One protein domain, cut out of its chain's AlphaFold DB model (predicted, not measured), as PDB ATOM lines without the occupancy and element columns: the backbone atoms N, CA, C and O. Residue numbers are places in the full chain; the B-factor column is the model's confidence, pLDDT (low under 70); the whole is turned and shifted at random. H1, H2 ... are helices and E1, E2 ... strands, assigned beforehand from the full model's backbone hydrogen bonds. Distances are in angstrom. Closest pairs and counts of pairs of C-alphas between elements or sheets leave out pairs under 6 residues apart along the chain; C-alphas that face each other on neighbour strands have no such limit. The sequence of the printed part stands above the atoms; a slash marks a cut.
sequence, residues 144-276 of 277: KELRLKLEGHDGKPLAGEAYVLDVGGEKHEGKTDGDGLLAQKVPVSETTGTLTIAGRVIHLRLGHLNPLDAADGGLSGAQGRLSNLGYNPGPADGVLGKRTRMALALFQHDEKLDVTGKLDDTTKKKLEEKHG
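AT A GLANCE: This is residues 144 to 276 of the 277 residues of the protein "PG_binding_1 domain-containing protein" of Polyangium fumosum (UniProt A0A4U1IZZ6). The model has two lobes, a small sandwich of six strands and a cluster of three helices, joined by the stretch of residues 206 to 218. In the sandwich the four-stranded sheet E3 E2 E5 E6 faces the two-stranded sheet E1 E4; in the other lobe H2 and H3 each pack on H1. The printed part has 133 residues with six named strands followed by three named helices, along the chain E1 E2 E3 E4 E5 E6 H1 H2 H3, and both sheets are antiparallel. The class is mixed, helices and strands; the whole is compact, with a radius of gyration of the C-alphas of 15.2 A and spans of 40 by 32 by 21 A.

HOW THE PARTS SIT: E1, residues 144 to 149, is the antiparallel neighbour of E4, residues 181 to 187, with N 146 and O 184 2.8 A apart, within hydrogen-bond range. E2, residues 162 to 167, and E3, residues 170 to 175, form a hairpin, with N 165 and O 172 2.8 A apart. E5, residues 192 to 197, is antiparallel to E2, with N 164 and O 196 2.8 A apart. E5 and E6, residues 200 to 205, form a second hairpin, with N 195 and O 202 2.8 A apart. The sheet E3 E2 E5 E6 is twisted, with E3 and E6 as edge strands. It makes a sandwich, two sheets face to face, with E1 and E4; the parts that face each other are 9.5 A centre to centre. H1, residues 219 to 228, is only just on the larger sheet, with 5 pairs of C-alphas within 10 A, and only grazes it with residues 224 to 228. H2, residues 242 to 254, touches H1 at a steep tilt of 61 degrees, closest at the C-alphas of Gln 223 and Thr 244, 6.8 A. H3, residues 265 to 275, touches H1 at 36 degrees, only just a steep tilt, closest at the C-alphas of Arg 225 and His 275, 6.3 A. H2 and H3 are close but not clearly touching. In H1, H2 and H3 every O i to N i+4 pair is within hydrogen-bond range.

IN THESE COORDINATES: E1 begins at C-alpha 144, (206.579, 183.152, 169.165), and is 16.4 A long. E4 is 19.1 A long. H1 begins at C-alpha 219, (184.706, 180.835, 182.573), and H2 is 18.4 A long. H3 ends at C-alpha 275, (199.246, 180.128, 184.707).

THE WHOLE: The two C-alphas farthest apart, those of Gly 169 and Asp 258, are 42.8 A apart. The printed part has no cut. The links E1 to E2, E6 to H1 and H1 to H2 are long. The mean pLDDT of the printed part is 85.8, with residues 207 to 209 and 275 to 276 under 70.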
ATOM      1  N   LYS A 144     206.820 182.591 167.826       81.31
ATOM      2  CA  LYS A 144     206.579 183.152 169.165       81.31
ATOM      3  C   LYS A 144     207.245 182.258 170.208       81.31
ATOM      4  O   LYS A 144     207.434 181.066 169.988       81.31
ATOM      5  N   GLU A 145     207.641 182.849 171.325       82.44
ATOM      6  CA  GLU A 145     208.178 182.107 172.461       82.44
ATOM      7  C   GLU A 145     207.032 181.458 173.252       82.44
ATOM      8  O   GLU A 145     206.132 182.144 173.737       82.44
ATOM      9  N   LEU A 146     207.052 180.130 173.332       83.44
ATOM     10  CA  LEU A 146     206.219 179.321 174.210       83.44
ATOM     11  C   LEU A 146     206.984 179.096 175.512       83.44
ATOM     12  O   LEU A 146     208.107 178.598 175.475       83.44
ATOM     13  N   ARG A 147     206.366 179.439 176.642       85.19
ATOM     14  CA  ARG A 147     206.901 179.208 177.987       85.19
ATOM     15  C   ARG A 147     205.957 178.300 178.758       85.19
ATOM     16  O   ARG A 147     204.776 178.609 178.865       85.19
ATOM     17  N   LEU A 148     206.476 177.191 179.269       84.00
ATOM     18  CA  LEU A 148     205.728 176.211 180.051       84.00
ATOM     19  C   LEU A 148     206.463 175.981 181.363       84.00
ATOM     20  O   LEU A 148     207.629 175.597 181.341       84.00
ATOM     21  N   LYS A 149     205.789 176.198 182.491       85.06
ATOM     22  CA  LYS A 149     206.290 175.784 183.802       85.06
ATOM     23  C   LYS A 149     205.736 174.397 184.105       85.06
ATOM     24  O   LYS A 149     204.522 174.211 184.095       85.06
ATOM     25  N   LEU A 150     206.619 173.426 184.297       85.25
ATOM     26  CA  LEU A 150     206.266 172.020 184.434       85.25
ATOM     27  C   LEU A 150     206.540 171.570 185.866       85.25
ATOM     28  O   LEU A 150     207.678 171.592 186.333       85.25
ATOM     29  N   GLU A 151     205.485 171.147 186.550       84.94
ATOM     30  CA  GLU A 151     205.528 170.674 187.932       84.94
ATOM     31  C   GLU A 151     205.019 169.224 188.004       84.94
ATOM     32  O   GLU A 151     204.177 168.782 187.214       84.94
ATOM     33  N   GLY A 152     205.587 168.447 188.922       81.38
ATOM     34  CA  GLY A 152     205.152 167.099 189.251       81.38
ATOM     35  C   GLY A 152     203.829 167.097 190.019       81.38
ATOM     36  O   GLY A 152     203.311 168.129 190.430       81.38
ATOM     37  N   HIS A 153     203.286 165.901 190.267       72.62
ATOM     38  CA  HIS A 153     202.072 165.756 191.087       72.62
ATOM     39  C   HIS A 153     202.314 166.170 192.553       72.62
ATOM     40  O   HIS A 153     201.384 166.480 193.288       72.62
ATOM     41  N   ASP A 154     203.566 166.161 193.000       77.69
ATOM     42  CA  ASP A 154     203.979 166.643 194.316       77.69
ATOM     43  C   ASP A 154     204.176 168.170 194.365       77.69
ATOM     44  O   ASP A 154     204.619 168.691 195.386       77.69
ATOM     45  N   GLY A 155     203.870 168.884 193.273       73.19
ATOM     46  CA  GLY A 155     204.055 170.330 193.149       73.19
ATOM     47  C   GLY A 155     205.518 170.757 193.014       73.19
ATOM     48  O   GLY A 155     205.813 171.950 193.048       73.19
ATOM     49  N   LYS A 156     206.458 169.811 192.877       83.19
ATOM     50  CA  LYS A 156     207.871 170.138 192.665       83.19
ATOM     51  C   LYS A 156     208.142 170.421 191.192       83.19
ATOM     52  O   LYS A 156     207.567 169.749 190.338       83.19
ATOM     53  N   PRO A 157     209.042 171.361 190.870       88.00
ATOM     54  CA  PRO A 157     209.435 171.593 189.488       88.00
ATOM     55  C   PRO A 157     210.053 170.327 188.890       88.00
ATOM     56  O   PRO A 157     210.884 169.668 189.518       88.00
ATOM     57  N   LEU A 158     209.666 169.995 187.658       87.31
ATOM     58  CA  LEU A 158     210.310 168.949 186.865       87.31
ATOM     59  C   LEU A 158     211.637 169.490 186.336       87.31
ATOM     60  O   LEU A 158     211.734 169.832 185.162       87.31
ATOM     61  N   ALA A 159     212.624 169.653 187.213       92.38
ATOM     62  CA  ALA A 159     213.884 170.319 186.910       92.38
ATOM     63  C   ALA A 159     214.877 169.405 186.175       92.38
ATOM     64  O   ALA A 159     215.098 168.266 186.583       92.38
ATOM     65  N   GLY A 160     215.514 169.904 185.110       90.81
ATOM     66  CA  GLY A 160     216.511 169.147 184.338       90.81
ATOM     67  C   GLY A 160     215.962 167.943 183.562       90.81
ATOM     68  O   GLY A 160     216.742 167.155 183.016       90.81
ATOM     69  N   GLU A 161     214.640 167.800 183.498       92.56
ATOM     70  CA  GLU A 161     213.953 166.689 182.855       92.56
ATOM     71  C   GLU A 161     214.017 166.818 181.337       92.56
ATOM     72  O   GLU A 161     213.753 167.880 180.762       92.56
ATOM     73  N   ALA A 162     214.373 165.718 180.676       94.38
ATOM     74  CA  ALA A 162     214.448 165.676 179.225       94.38
ATOM     75  C   ALA A 162     213.043 165.713 178.619       94.38
ATOM     76  O   ALA A 162     212.153 164.962 179.029       94.38
ATOM     77  N   TYR A 163     212.862 166.563 177.611       94.69
ATOM     78  CA  TYR A 163     211.592 166.722 176.925       94.69
ATOM     79  C   TYR A 163     211.731 166.644 175.405       94.69
ATOM     80  O   TYR A 163     212.766 166.986 174.829       94.69
ATOM     81  N   VAL A 164     210.629 166.253 174.766       95.25
ATOM     82  CA  VAL A 164     210.406 166.341 173.321       95.25
ATOM     83  C   VAL A 164     209.098 167.092 173.086       95.25
ATOM     84  O   VAL A 164     208.027 166.608 173.445       95.25
ATOM     85  N   LEU A 165     209.175 168.277 172.492       91.56
ATOM     86  CA  LEU A 165     208.034 169.106 172.116       91.56
ATOM     87  C   LEU A 165     207.842 169.048 170.597       91.56
ATOM     88  O   LEU A 165     208.686 169.536 169.854       91.56
ATOM     89  N   ASP A 166     206.730 168.482 170.140       89.19
ATOM     90  CA  ASP A 166     206.325 168.450 168.732       89.19
ATOM     91  C   ASP A 166     205.221 169.484 168.483       89.19
ATOM     92  O   ASP A 166     204.133 169.396 169.061       89.19
ATOM     93  N   VAL A 167     205.501 170.482 167.645       84.12
ATOM     94  CA  VAL A 167     204.548 171.537 167.274       84.12
ATOM     95  C   VAL A 167     204.521 171.658 165.755       84.12
ATOM     96  O   VAL A 167     205.491 172.093 165.136       84.12
ATOM     97  N   GLY A 168     203.415 171.237 165.136       75.19
ATOM     98  CA  GLY A 168     203.268 171.254 163.677       75.19
ATOM     99  C   GLY A 168     204.278 170.374 162.928       75.19
ATOM    100  O   GLY A 168     204.632 170.691 161.789       75.19
ATOM    101  N   GLY A 169     204.790 169.313 163.566       80.19
ATOM    102  CA  GLY A 169     205.844 168.448 163.031       80.19
ATOM    103  C   GLY A 169     207.267 168.979 163.242       80.19
ATOM    104  O   GLY A 169     208.227 168.302 162.870       80.19
ATOM    105  N   GLU A 170     207.436 170.173 163.825       83.38
ATOM    106  CA  GLU A 170     208.736 170.670 164.282       83.38
ATOM    107  C   GLU A 170     209.005 170.103 165.682       83.38
ATOM    108  O   GLU A 170     208.356 170.486 166.658       83.38
ATOM    109  N   LYS A 171     209.948 169.158 165.768       90.50
ATOM    110  CA  LYS A 171     210.374 168.564 167.037       90.50
ATOM    111  C   LYS A 171     211.473 169.399 167.680       90.50
ATOM    112  O   LYS A 171     212.468 169.745 167.043       90.50
ATOM    113  N   HIS A 172     211.294 169.678 168.959       90.75
ATOM    114  CA  HIS A 172     212.228 170.391 169.808       90.75
ATOM    115  C   HIS A 172     212.594 169.508 170.990       90.75
ATOM    116  O   HIS A 172     211.728 169.123 171.772       90.75
ATOM    117  N   GLU A 173     213.875 169.196 171.116       94.00
ATOM    118  CA  GLU A 173     214.400 168.377 172.201       94.00
ATOM    119  C   GLU A 173     215.238 169.248 173.128       94.00
ATOM    120  O   GLU A 173     215.961 170.143 172.682       94.00
ATOM    121  N   GLY A 174     215.135 168.997 174.426       92.88
ATOM    122  CA  GLY A 174     215.861 169.776 175.413       92.88
ATOM    123  C   GLY A 174     215.682 169.244 176.821       92.88
ATOM    124  O   GLY A 174     215.179 168.143 177.034       92.88
ATOM    125  N   LYS A 175     216.116 170.051 177.785       94.56
ATOM    126  CA  LYS A 175     215.867 169.834 179.208       94.56
ATOM    127  C   LYS A 175     215.203 171.070 179.790       94.56
ATOM    128  O   LYS A 175     215.486 172.181 179.335       94.56
ATOM    129  N   THR A 176     214.316 170.877 180.750       93.06
ATOM    130  CA  THR A 176     213.807 171.970 181.586       93.06
ATOM    131  C   THR A 176     214.929 172.557 182.439       93.06
ATOM    132  O   THR A 176     215.943 171.901 182.698       93.06
ATOM    133  N   ASP A 177     214.773 173.805 182.868       90.75
ATOM    134  CA  ASP A 177     215.728 174.449 183.772       90.75
ATOM    135  C   ASP A 177     215.554 174.001 185.239       90.75
ATOM    136  O   ASP A 177     214.850 173.032 185.530       90.75
ATOM    137  N   GLY A 178     216.233 174.682 186.169       87.31
ATOM    138  CA  GLY A 178     216.163 174.389 187.607       87.31
ATOM    139  C   GLY A 178     214.781 174.613 188.233       87.31
ATOM    140  O   GLY A 178     214.471 173.990 189.244       87.31
ATOM    141  N   ASP A 179     213.940 175.436 187.606       83.00
ATOM    142  CA  ASP A 179     212.593 175.779 188.068       83.00
ATOM    143  C   ASP A 179     211.503 175.013 187.294       83.00
ATOM    144  O   ASP A 179     210.309 175.294 187.434       83.00
ATOM    145  N   GLY A 180     211.900 174.029 186.476       85.81
ATOM    146  CA  GLY A 180     210.986 173.244 185.647       85.81
ATOM    147  C   GLY A 180     210.418 174.031 184.464       85.81
ATOM    148  O   GLY A 180     209.411 173.627 183.881       85.81
ATOM    149  N   LEU A 181     211.022 175.163 184.099       87.19
ATOM    150  CA  LEU A 181     210.594 175.981 182.975       87.19
ATOM    151  C   LEU A 181     211.179 175.441 181.663       87.19
ATOM    152  O   LEU A 181     212.353 175.087 181.545       87.19
ATOM    153  N   LEU A 182     210.332 175.425 180.643       88.19
ATOM    154  CA  LEU A 182     210.654 175.153 179.252       88.19
ATOM    155  C   LEU A 182     210.323 176.408 178.445       88.19
ATOM    156  O   LEU A 182     209.182 176.869 178.464       88.19
ATOM    157  N   ALA A 183     211.296 176.941 177.707       89.00
ATOM    158  CA  ALA A 183     211.101 178.058 176.784       89.00
ATOM    159  C   ALA A 183     211.537 177.663 175.364       89.00
ATOM    160  O   ALA A 183     212.704 177.352 175.140       89.00
ATOM    161  N   GLN A 184     210.613 177.681 174.398       88.75
ATOM    162  CA  GLN A 184     210.883 177.261 173.020       88.75
ATOM    163  C   GLN A 184     210.222 178.190 171.996       88.75
ATOM    164  O   GLN A 184     209.072 178.596 172.145       88.75
ATOM    165  N   LYS A 185     210.930 178.515 170.908       86.88
ATOM    166  CA  LYS A 185     210.371 179.313 169.804       86.88
ATOM    167  C   LYS A 185     209.584 178.422 168.851       86.88
ATOM    168  O   LYS A 185     210.188 177.690 168.069       86.88
ATOM    169  N   VAL A 186     208.264 178.561 168.868       85.12
ATOM    170  CA  VAL A 186     207.328 177.777 168.055       85.12
ATOM    171  C   VAL A 186     206.676 178.646 166.972       85.12
ATOM    172  O   VAL A 186     206.497 179.852 167.179       85.12
ATOM    173  N   PRO A 187     206.340 178.100 165.790       80.81
ATOM    174  CA  PRO A 187     205.618 178.848 164.762       80.81
ATOM    175  C   PRO A 187     204.237 179.307 165.253       80.81
ATOM    176  O   PRO A 187     203.505 178.542 165.867       80.81
ATOM    177  N   VAL A 188     203.849 180.548 164.937       78.50
ATOM    178  CA  VAL A 188     202.546 181.121 165.355       78.50
ATOM    179  C   VAL A 188     201.358 180.486 164.615       78.50
ATOM    180  O   VAL A 188     200.219 180.633 165.038       78.50
ATOM    181  N   SER A 189     201.608 179.783 163.506       73.00
ATOM    182  CA  SER A 189     200.568 179.076 162.751       73.00
ATOM    183  C   SER A 189     199.999 177.865 163.484       73.00
ATOM    184  O   SER A 189     198.889 177.445 163.166       73.00
ATOM    185  N   GLU A 190     200.751 177.296 164.426       78.94
ATOM    186  CA  GLU A 190     200.378 176.050 165.081       78.94
ATOM    187  C   GLU A 190     199.497 176.316 166.298       78.94
ATOM    188  O   GLU A 190     199.854 177.067 167.206       78.94
ATOM    189  N   THR A 191     198.340 175.663 166.321       70.75
ATOM    190  CA  THR A 191     197.338 175.786 167.386       70.75
ATOM    191  C   THR A 191     197.364 174.621 168.372       70.75
ATOM    192  O   THR A 191     196.694 174.637 169.406       70.75
ATOM    193  N   THR A 192     198.156 173.591 168.083       77.44
ATOM    194  CA  THR A 192     198.291 172.392 168.909       77.44
ATOM    195  C   THR A 192     199.736 171.921 168.949       77.44
ATOM    196  O   THR A 192     200.486 172.130 167.998       77.44
ATOM    197  N   GLY A 193     200.111 171.234 170.023       85.12
ATOM    198  CA  GLY A 193     201.405 170.577 170.150       85.12
ATOM    199  C   GLY A 193     201.343 169.386 171.093       85.12
ATOM    200  O   GLY A 193     200.380 169.230 171.841       85.12
ATOM    201  N   THR A 194     202.372 168.552 171.072       87.12
ATOM    202  CA  THR A 194     202.521 167.425 171.995       87.12
ATOM    203  C   THR A 194     203.850 167.551 172.719       87.12
ATOM    204  O   THR A 194     204.900 167.579 172.087       87.12
ATOM    205  N   LEU A 195     203.810 167.628 174.044       90.19
ATOM    206  CA  LEU A 195     204.986 167.624 174.901       90.19
ATOM    207  C   LEU A 195     205.128 166.248 175.546       90.19
ATOM    208  O   LEU A 195     204.237 165.800 176.262       90.19
ATOM    209  N   THR A 196     206.258 165.598 175.316       91.94
ATOM    210  CA  THR A 196     206.642 164.364 175.997       91.94
ATOM    211  C   THR A 196     207.727 164.684 177.017       91.94
ATOM    212  O   THR A 196     208.784 165.169 176.627       91.94
ATOM    213  N   ILE A 197     207.485 164.442 178.304       91.81
ATOM    214  CA  ILE A 197     208.442 164.706 179.395       91.81
ATOM    215  C   ILE A 197     208.223 163.710 180.534       91.81
ATOM    216  O   ILE A 197     207.077 163.383 180.840       91.81
ATOM    217  N   ALA A 198     209.298 163.202 181.146       86.31
ATOM    218  CA  ALA A 198     209.232 162.263 182.277       86.31
ATOM    219  C   ALA A 198     208.256 161.076 182.053       86.31
ATOM    220  O   ALA A 198     207.491 160.693 182.937       86.31
ATOM    221  N   GLY A 199     208.221 160.529 180.828       83.75
ATOM    222  CA  GLY A 199     207.332 159.420 180.442       83.75
ATOM    223  C   GLY A 199     205.852 159.789 180.251       83.75
ATOM    224  O   GLY A 199     205.022 158.905 180.053       83.75
ATOM    225  N   ARG A 200     205.502 161.078 180.298       83.44
ATOM    226  CA  ARG A 200     204.140 161.595 180.104       83.44
ATOM    227  C   ARG A 200     204.001 162.274 178.754       83.44
ATOM    228  O   ARG A 200     204.934 162.924 178.299       83.44
ATOM    229  N   VAL A 201     202.811 162.172 178.166       85.00
ATOM    230  CA  VAL A 201     202.439 162.851 176.918       85.00
ATOM    231  C   VAL A 201     201.348 163.875 177.219       85.00
ATOM    232  O   VAL A 201     200.250 163.521 177.649       85.00
ATOM    233  N   ILE A 202     201.650 165.149 176.992       82.69
ATOM    234  CA  ILE A 202     200.786 166.297 177.269       82.69
ATOM    235  C   ILE A 202     200.386 166.929 175.936       82.69
ATOM    236  O   ILE A 202     201.237 167.340 175.151       82.69
ATOM    237  N   HIS A 203     199.083 167.036 175.689       79.25
ATOM    238  CA  HIS A 203     198.554 167.686 174.492       79.25
ATOM    239  C   HIS A 203     198.321 169.171 174.780       79.25
ATOM    240  O   HIS A 203     197.448 169.532 175.568       79.25
ATOM    241  N   LEU A 204     199.104 170.030 174.140       78.25
ATOM    242  CA  LEU A 204     199.050 171.479 174.278       78.25
ATOM    243  C   LEU A 204     198.069 172.070 173.263       78.25
ATOM    244  O   LEU A 204     198.096 171.720 172.083       78.25
ATOM    245  N   ARG A 205     197.241 173.019 173.706       73.25
ATOM    246  CA  ARG A 205     196.427 173.876 172.831       73.25
ATOM    247  C   ARG A 205     197.019 175.281 172.832       73.25
ATOM    248  O   ARG A 205     196.812 176.052 173.764       73.25
ATOM    249  N   LEU A 206     197.792 175.593 171.799       72.00
ATOM    250  CA  LEU A 206     198.518 176.850 171.646       72.00
ATOM    251  C   LEU A 206     197.573 177.920 171.077       72.00
ATOM    252  O   LEU A 206     196.910 177.699 170.071       72.00
ATOM    253  N   GLY A 207     197.474 179.080 171.732       61.03
ATOM    254  CA  GLY A 207     196.662 180.205 171.237       61.03
ATOM    255  C   GLY A 207     195.139 180.082 171.414       61.03
ATOM    256  O   GLY A 207     194.413 180.940 170.927       61.03
ATOM    257  N   HIS A 208     194.651 179.063 172.131       61.12
ATOM    258  CA  HIS A 208     193.221 178.842 172.417       61.12
ATOM    259  C   HIS A 208     192.806 179.198 173.852       61.12
ATOM    260  O   HIS A 208     191.738 178.791 174.312       61.12
ATOM    261  N   LEU A 209     193.654 179.912 174.592       66.81
ATOM    262  CA  LEU A 209     193.320 180.309 175.950       66.81
ATOM    263  C   LEU A 209     192.447 181.563 175.914       66.81
ATOM    264  O   LEU A 209     192.933 182.654 175.627       66.81
ATOM    265  N   ASN A 210     191.157 181.399 176.199       72.81
ATOM    266  CA  ASN A 210     190.249 182.534 176.325       72.81
ATOM    267  C   ASN A 210     190.682 183.426 177.503       72.81
ATOM    268  O   ASN A 210     191.237 182.923 178.492       72.81
ATOM    269  N   PRO A 211     190.466 184.745 177.423       76.00
ATOM    270  CA  PRO A 211     190.827 185.634 178.514       76.00
ATOM    271  C   PRO A 211     189.844 185.473 179.693       76.00
ATOM    272  O   PRO A 211     188.739 184.951 179.532       76.00
ATOM    273  N   LEU A 212     190.255 185.863 180.904       80.00
ATOM    274  CA  LEU A 212     189.437 185.728 182.128       80.00
ATOM    275  C   LEU A 212     188.385 186.844 182.296       80.00
ATOM    276  O   LEU A 212     187.587 186.816 183.239       80.00
ATOM    277  N   ASP A 213     188.354 187.792 181.363       78.50
ATOM    278  CA  ASP A 213     187.367 188.866 181.214       78.50
ATOM    279  C   ASP A 213     186.447 188.657 179.993       78.50
ATOM    280  O   ASP A 213     185.716 189.563 179.592       78.50
ATOM    281  N   ALA A 214     186.456 187.456 179.397       76.38
ATOM    282  CA  ALA A 214     185.585 187.112 178.279       76.38
ATOM    283  C   ALA A 214     184.086 187.278 178.619       76.38
ATOM    284  O   ALA A 214     183.673 187.245 179.780       76.38
ATOM    285  N   ALA A 215     183.250 187.415 177.581       76.88
ATOM    286  CA  ALA A 215     181.810 187.682 177.703       76.88
ATOM    287  C   ALA A 215     181.021 186.617 178.497       76.88
ATOM    288  O   ALA A 215     179.920 186.889 178.970       76.88
ATOM    289  N   ASP A 216     181.585 185.422 178.675       78.81
ATOM    290  CA  ASP A 216     181.071 184.342 179.526       78.81
ATOM    291  C   ASP A 216     181.489 184.486 181.006       78.81
ATOM    292  O   ASP A 216     181.476 183.519 181.769       78.81
ATOM    293  N   GLY A 217     181.917 185.682 181.415       82.25
ATOM    294  CA  GLY A 217     182.461 185.945 182.744       82.25
ATOM    295  C   GLY A 217     183.857 185.354 182.957       82.25
ATOM    296  O   GLY A 217     184.280 185.233 184.108       82.25
ATOM    297  N   GLY A 218     184.568 184.979 181.886       84.81
ATOM    298  CA  GLY A 218     185.911 184.398 181.934       84.81
ATOM    299  C   GLY A 218     185.947 182.895 182.172       84.81
ATOM    300  O   GLY A 218     187.017 182.336 182.419       84.81
ATOM    301  N   LEU A 219     184.795 182.223 182.143       89.50
ATOM    302  CA  LEU A 219     184.706 180.835 182.573       89.50
ATOM    303  C   LEU A 219     185.416 179.877 181.617       89.50
ATOM    304  O   LEU A 219     186.147 178.999 182.077       89.50
ATOM    305  N   SER A 220     185.291 180.075 180.307       86.12
ATOM    306  CA  SER A 220     186.054 179.308 179.317       86.12
ATOM    307  C   SER A 220     187.560 179.540 179.448       86.12
ATOM    308  O   SER A 220     188.351 178.602 179.324       86.12
ATOM    309  N   GLY A 221     187.970 180.765 179.790       85.75
ATOM    310  CA  GLY A 221     189.362 181.097 180.088       85.75
ATOM    311  C   GLY A 221     189.887 180.375 181.328       85.75
ATOM    312  O   GLY A 221     191.012 179.868 181.322       85.75
ATOM    313  N   ALA A 222     189.067 180.272 182.374       89.00
ATOM    314  CA  ALA A 222     189.398 179.536 183.588       89.00
ATOM    315  C   ALA A 222     189.439 178.022 183.348       89.00
ATOM    316  O   ALA A 222     190.381 177.370 183.783       89.00
ATOM    317  N   GLN A 223     188.482 177.457 182.605       89.81
ATOM    318  CA  GLN A 223     188.480 176.040 182.217       89.81
ATOM    319  C   GLN A 223     189.749 175.673 181.429       89.81
ATOM    320  O   GLN A 223     190.351 174.624 181.668       89.81
ATOM    321  N   GLY A 224     190.202 176.546 180.524       84.56
ATOM    322  CA  GLY A 224     191.474 176.369 179.823       84.56
ATOM    323  C   GLY A 224     192.672 176.343 180.778       84.56
ATOM    324  O   GLY A 224     193.461 175.400 180.745       84.56
ATOM    325  N   ARG A 225     192.773 177.331 181.679       86.88
ATOM    326  CA  ARG A 225     193.881 177.441 182.650       86.88
ATOM    327  C   ARG A 225     193.904 176.278 183.635       86.88
ATOM    328  O   ARG A 225     194.951 175.684 183.843       86.88
ATOM    329  N   LEU A 226     192.747 175.903 184.177       87.19
ATOM    330  CA  LEU A 226     192.594 174.748 185.063       87.19
ATOM    331  C   LEU A 226     193.038 173.454 184.380       87.19
ATOM    332  O   LEU A 226     193.739 172.660 184.995       87.19
ATOM    333  N   SER A 227     192.684 173.266 183.104       83.88
ATOM    334  CA  SER A 227     193.140 172.107 182.325       83.88
ATOM    335  C   SER A 227     194.661 172.076 182.187       83.88
ATOM    336  O   SER A 227     195.276 171.023 182.345       83.88
ATOM    337  N   ASN A 228     195.276 173.232 181.934       78.69
ATOM    338  CA  ASN A 228     196.728 173.353 181.805       78.69
ATOM    339  C   ASN A 228     197.461 173.156 183.142       78.69
ATOM    340  O   ASN A 228     198.575 172.646 183.147       78.69
ATOM    341  N   LEU A 229     196.822 173.500 184.263       80.19
ATOM    342  CA  LEU A 229     197.313 173.240 185.622       80.19
ATOM    343  C   LEU A 229     197.070 171.790 186.088       80.19
ATOM    344  O   LEU A 229     197.398 171.445 187.216       80.19
ATOM    345  N   GLY A 230     196.498 170.929 185.238       77.19
ATOM    346  CA  GLY A 230     196.279 169.510 185.539       77.19
ATOM    347  C   GLY A 230     194.934 169.181 186.194       77.19
ATOM    348  O   GLY A 230     194.646 168.008 186.439       77.19
ATOM    349  N   TYR A 231     194.068 170.170 186.423       86.25
ATOM    350  CA  TYR A 231     192.690 169.930 186.851       86.25
ATOM    351  C   TYR A 231     191.821 169.494 185.667       86.25
ATOM    352  O   TYR A 231     192.122 169.762 184.508       86.25
ATOM    353  N   ASN A 232     190.689 168.843 185.942       88.62
ATOM    354  CA  ASN A 232     189.798 168.341 184.895       88.62
ATOM    355  C   ASN A 232     188.434 169.064 184.876       88.62
ATOM    356  O   ASN A 232     187.424 168.488 185.300       88.62
ATOM    357  N   PRO A 233     188.361 170.307 184.365       87.38
ATOM    358  CA  PRO A 233     187.125 171.086 184.357       87.38
ATOM    359  C   PRO A 233     186.127 170.648 183.276       87.38
ATOM    360  O   PRO A 233     184.969 171.064 183.335       87.38
ATOM    361  N   GLY A 234     186.536 169.798 182.328       87.94
ATOM    362  CA  GLY A 234     185.762 169.477 181.126       87.94
ATOM    363  C   GLY A 234     186.138 170.368 179.931       87.94
ATOM    364  O   GLY A 234     187.228 170.940 179.925       87.94
ATOM    365  N   PRO A 235     185.295 170.443 178.886       85.31
ATOM    366  CA  PRO A 235     185.534 171.341 177.758       85.31
ATOM    367  C   PRO A 235     185.559 172.809 178.208       85.31
ATOM    368  O   PRO A 235     184.851 173.187 179.134       85.31
ATOM    369  N   ALA A 236     186.372 173.631 177.536       84.50
ATOM    370  CA  ALA A 236     186.438 175.076 177.758       84.50
ATOM    371  C   ALA A 236     185.296 175.798 177.013       84.50
ATOM    372  O   ALA A 236     185.530 176.591 176.103       84.50
ATOM    373  N   ASP A 237     184.058 175.427 177.332       84.00
ATOM    374  CA  ASP A 237     182.825 175.866 176.671       84.00
ATOM    375  C   ASP A 237     182.146 177.069 177.348       84.00
ATOM    376  O   ASP A 237     181.133 177.557 176.852       84.00
ATOM    377  N   GLY A 238     182.691 177.550 178.468       88.31
ATOM    378  CA  GLY A 238     182.114 178.654 179.235       88.31
ATOM    379  C   GLY A 238     180.904 178.247 180.077       88.31
ATOM    380  O   GLY A 238     180.172 179.113 180.550       88.31
ATOM    381  N   VAL A 239     180.676 176.946 180.295       92.44
ATOM    382  CA  VAL A 239     179.554 176.431 181.093       92.44
ATOM    383  C   VAL A 239     180.033 175.931 182.455       92.44
ATOM    384  O   VAL A 239     180.880 175.046 182.562       92.44
ATOM    385  N   LEU A 240     179.424 176.427 183.540       91.62
ATOM    386  CA  LEU A 240     179.750 175.992 184.906       91.62
ATOM    387  C   LEU A 240     179.114 174.629 185.220       91.62
ATOM    388  O   LEU A 240     178.134 174.515 185.965       91.62
ATOM    389  N   GLY A 241     179.669 173.573 184.630       93.31
ATOM    390  CA  GLY A 241     179.259 172.190 184.851       93.31
ATOM    391  C   GLY A 241     179.760 171.609 186.177       93.31
ATOM    392  O   GLY A 241     180.548 172.217 186.901       93.31
ATOM    393  N   LYS A 242     179.336 170.376 186.492       95.75
ATOM    394  CA  LYS A 242     179.794 169.654 187.699       95.75
ATOM    395  C   LYS A 242     181.320 169.488 187.729       95.75
ATOM    396  O   LYS A 242     181.936 169.736 188.759       95.75
ATOM    397  N   ARG A 243     181.919 169.131 186.585       93.00
ATOM    398  CA  ARG A 243     183.377 168.977 186.430       93.00
ATOM    399  C   ARG A 243     184.113 170.293 186.668       93.00
ATOM    400  O   ARG A 243     185.072 170.315 187.426       93.00
ATOM    401  N   THR A 244     183.618 171.393 186.102       95.12
ATOM    402  CA  THR A 244     184.210 172.721 186.293       95.12
ATOM    403  C   THR A 244     184.133 173.174 187.751       95.12
ATOM    404  O   THR A 244     185.136 173.634 188.282       95.12
ATOM    405  N   ARG A 245     182.994 172.970 188.434       96.44
ATOM    406  CA  ARG A 245     182.871 173.275 189.873       96.44
ATOM    407  C   ARG A 245     183.843 172.473 190.734       96.44
ATOM    408  O   ARG A 245     184.468 173.042 191.618       96.44
ATOM    409  N   MET A 246     183.984 171.172 190.471       95.81
ATOM    410  CA  MET A 246     184.952 170.333 191.187       95.81
ATOM    411  C   MET A 246     186.391 170.781 190.929       95.81
ATOM    412  O   MET A 246     187.164 170.883 191.871       95.81
ATOM    413  N   ALA A 247     186.743 171.083 189.677       93.81
ATOM    414  CA  ALA A 247     188.073 171.576 189.328       93.81
ATOM    415  C   ALA A 247     188.393 172.911 190.019       93.81
ATOM    416  O   ALA A 247     189.486 173.065 190.548       93.81
ATOM    417  N   LEU A 248     187.433 173.840 190.068       95.94
ATOM    418  CA  LEU A 248     187.572 175.103 190.799       95.94
ATOM    419  C   LEU A 248     187.738 174.877 192.303       95.94
ATOM    420  O   LEU A 248     188.619 175.475 192.903       95.94
ATOM    421  N   ALA A 249     186.930 173.998 192.899       94.88
ATOM    422  CA  ALA A 249     187.015 173.691 194.325       94.88
ATOM    423  C   ALA A 249     188.361 173.050 194.703       94.88
ATOM    424  O   ALA A 249     188.947 173.417 195.717       94.88
ATOM    425  N   LEU A 250     188.867 172.127 193.877       93.12
ATOM    426  CA  LEU A 250     190.188 171.523 194.066       93.12
ATOM    427  C   LEU A 250     191.294 172.572 193.950       93.12
ATOM    428  O   LEU A 250     192.129 172.673 194.837       93.12
ATOM    429  N   PHE A 251     191.250 173.407 192.912       93.62
ATOM    430  CA  PHE A 251     192.213 174.491 192.750       93.62
ATOM    431  C   PHE A 251     192.197 175.468 193.933       93.62
ATOM    432  O   PHE A 251     193.245 175.809 194.465       93.62
ATOM    433  N   GLN A 252     191.014 175.887 194.388       96.44
ATOM    434  CA  GLN A 252     190.874 176.755 195.560       96.44
ATOM    435  C   GLN A 252     191.455 176.109 196.815       96.44
ATOM    436  O   GLN A 252     192.190 176.765 197.546       96.44
ATOM    437  N   HIS A 253     191.168 174.828 197.043       94.50
ATOM    438  CA  HIS A 253     191.726 174.076 198.161       94.50
ATOM    439  C   HIS A 253     193.262 174.039 198.109       94.50
ATOM    440  O   HIS A 253     193.922 174.373 199.094       94.50
ATOM    441  N   ASP A 254     193.832 173.688 196.956       89.69
ATOM    442  CA  ASP A 254     195.282 173.550 196.777       89.69
ATOM    443  C   ASP A 254     196.006 174.898 196.912       89.69
ATOM    444  O   ASP A 254     197.098 174.981 197.478       89.69
ATOM    445  N   GLU A 255     195.360 175.979 196.474       90.88
ATOM    446  CA  GLU A 255     195.850 177.353 196.602       90.88
ATOM    447  C   GLU A 255     195.490 178.025 197.938       90.88
ATOM    448  O   GLU A 255     195.801 179.202 198.130       90.88
ATOM    449  N   LYS A 256     194.883 177.288 198.884       92.94
ATOM    450  CA  LYS A 256     194.478 177.771 200.221       92.94
ATOM    451  C   LYS A 256     193.528 178.976 200.178       92.94
ATOM    452  O   LYS A 256     193.631 179.892 200.993       92.94
ATOM    453  N   LEU A 257     192.622 178.972 199.210       93.56
ATOM    454  CA  LEU A 257     191.513 179.910 199.076       93.56
ATOM    455  C   LEU A 257     190.240 179.330 199.703       93.56
ATOM    456  O   LEU A 257     190.146 178.131 199.978       93.56
ATOM    457  N   ASP A 258     189.222 180.173 199.858       94.62
ATOM    458  CA  ASP A 258     187.887 179.710 200.224       94.62
ATOM    459  C   ASP A 258     187.323 178.794 199.124       94.62
ATOM    460  O   ASP A 258     187.242 179.162 197.950       94.62
ATOM    461  N   VAL A 259     186.919 177.582 199.508       95.81
ATOM    462  CA  VAL A 259     186.450 176.545 198.577       95.81
ATOM    463  C   VAL A 259     184.988 176.800 198.198       95.81
ATOM    464  O   VAL A 259     184.058 176.190 198.727       95.81
ATOM    465  N   THR A 260     184.768 177.735 197.277       93.69
ATOM    466  CA  THR A 260     183.435 178.122 196.788       93.69
ATOM    467  C   THR A 260     182.959 177.272 195.607       93.69
ATOM    468  O   THR A 260     181.755 177.199 195.333       93.69
ATOM    469  N   GLY A 261     183.884 176.644 194.872       92.94
ATOM    470  CA  GLY A 261     183.618 175.934 193.618       92.94
ATOM    471  C   GLY A 261     183.114 176.844 192.490       92.94
ATOM    472  O   GLY A 261     182.539 176.356 191.513       92.94
ATOM    473  N   LYS A 262     183.278 178.164 192.631       94.50
ATOM    474  CA  LYS A 262     182.860 179.195 191.675       94.50
ATOM    475  C   LYS A 262     184.075 179.986 191.201       94.50
ATOM    476  O   LYS A 262     185.091 180.042 191.879       94.50
ATOM    477  N   LEU A 263     183.961 180.598 190.025       92.69
ATOM    478  CA  LEU A 263     184.988 181.499 189.515       92.69
ATOM    479  C   LEU A 263     184.745 182.913 190.063       92.69
ATOM    480  O   LEU A 263     184.059 183.710 189.429       92.69
ATOM    481  N   ASP A 264     185.262 183.186 191.257       92.12
ATOM    482  CA  ASP A 264     185.292 184.525 191.858       92.12
ATOM    483  C   ASP A 264     186.581 185.286 191.497       92.12
ATOM    484  O   ASP A 264     187.526 184.717 190.942       92.12
ATOM    485  N   ASP A 265     186.615 186.589 191.782       91.25
ATOM    486  CA  ASP A 265     187.736 187.462 191.407       91.25
ATOM    487  C   ASP A 265     189.054 187.042 192.071       91.25
ATOM    488  O   ASP A 265     190.116 187.094 191.443       91.25
ATOM    489  N   THR A 266     188.991 186.544 193.309       93.31
ATOM    490  CA  THR A 266     190.148 185.985 194.021       93.31
ATOM    491  C   THR A 266     190.709 184.774 193.276       93.31
ATOM    492  O   THR A 266     191.912 184.697 193.020       93.31
ATOM    493  N   THR A 267     189.836 183.854 192.860       93.19
ATOM    494  CA  THR A 267     190.207 182.661 192.091       93.19
ATOM    495  C   THR A 267     190.747 183.033 190.711       93.19
ATOM    496  O   THR A 267     191.745 182.458 190.279       93.19
ATOM    497  N   LYS A 268     190.150 184.020 190.025       90.69
ATOM    498  CA  LYS A 268     190.648 184.525 188.731       90.69
ATOM    499  C   LYS A 268     192.065 185.062 188.846       90.69
ATOM    500  O   LYS A 268     192.934 184.633 188.094       90.69
ATOM    501  N   LYS A 269     192.311 185.942 189.819       90.12
ATOM    502  CA  LYS A 269     193.638 186.516 190.054       90.12
ATOM    503  C   LYS A 269     194.665 185.424 190.351       90.12
ATOM    504  O   LYS A 269     195.760 185.439 189.799       90.12
ATOM    505  N   LYS A 270     194.296 184.426 191.162       90.62
ATOM    506  CA  LYS A 270     195.179 183.292 191.457       90.62
ATOM    507  C   LYS A 270     195.473 182.434 190.224       90.62
ATOM    508  O   LYS A 270     196.611 182.007 190.040       90.62
ATOM    509  N   LEU A 271     194.482 182.208 189.360       87.62
ATOM    510  CA  LEU A 271     194.677 181.521 188.080       87.62
ATOM    511  C   LEU A 271     195.622 182.297 187.155       87.62
ATOM    512  O   LEU A 271     196.454 181.674 186.498       87.62
ATOM    513  N   GLU A 272     195.531 183.629 187.109       83.94
ATOM    514  CA  GLU A 272     196.492 184.464 186.370       83.94
ATOM    515  C   GLU A 272     197.900 184.357 186.944       83.94
ATOM    516  O   GLU A 272     198.845 184.176 186.185       83.94
ATOM    517  N   GLU A 273     198.050 184.404 188.267       83.06
ATOM    518  CA  GLU A 273     199.352 184.250 188.925       83.06
ATOM    519  C   GLU A 273     199.988 182.884 188.638       83.06
ATOM    520  O   GLU A 273     201.194 182.803 188.406       83.06
ATOM    521  N   LYS A 274     199.197 181.802 188.656       79.25
ATOM    522  CA  LYS A 274     199.710 180.432 188.497       79.25
ATOM    523  C   LYS A 274     199.951 180.020 187.053       79.25
ATOM    524  O   LYS A 274     200.866 179.243 186.801       79.25
ATOM    525  N   HIS A 275     199.155 180.522 186.113       68.94
ATOM    526  CA  HIS A 275     199.246 180.128 184.707       68.94
ATOM    527  C   HIS A 275     199.890 181.203 183.810       68.94
ATOM    528  O   HIS A 275     200.398 180.883 182.737       68.94
ATOM    529  N   GLY A 276     199.892 182.472 184.219       62.50
ATOM    530  CA  GLY A 276     200.296 183.589 183.364       62.50
ATOM    531  C   GLY A 276     199.287 183.896 182.247       62.50
ATOM    532  O   GLY A 276     198.336 183.138 181.995       62.50
TER     533      GLY A 276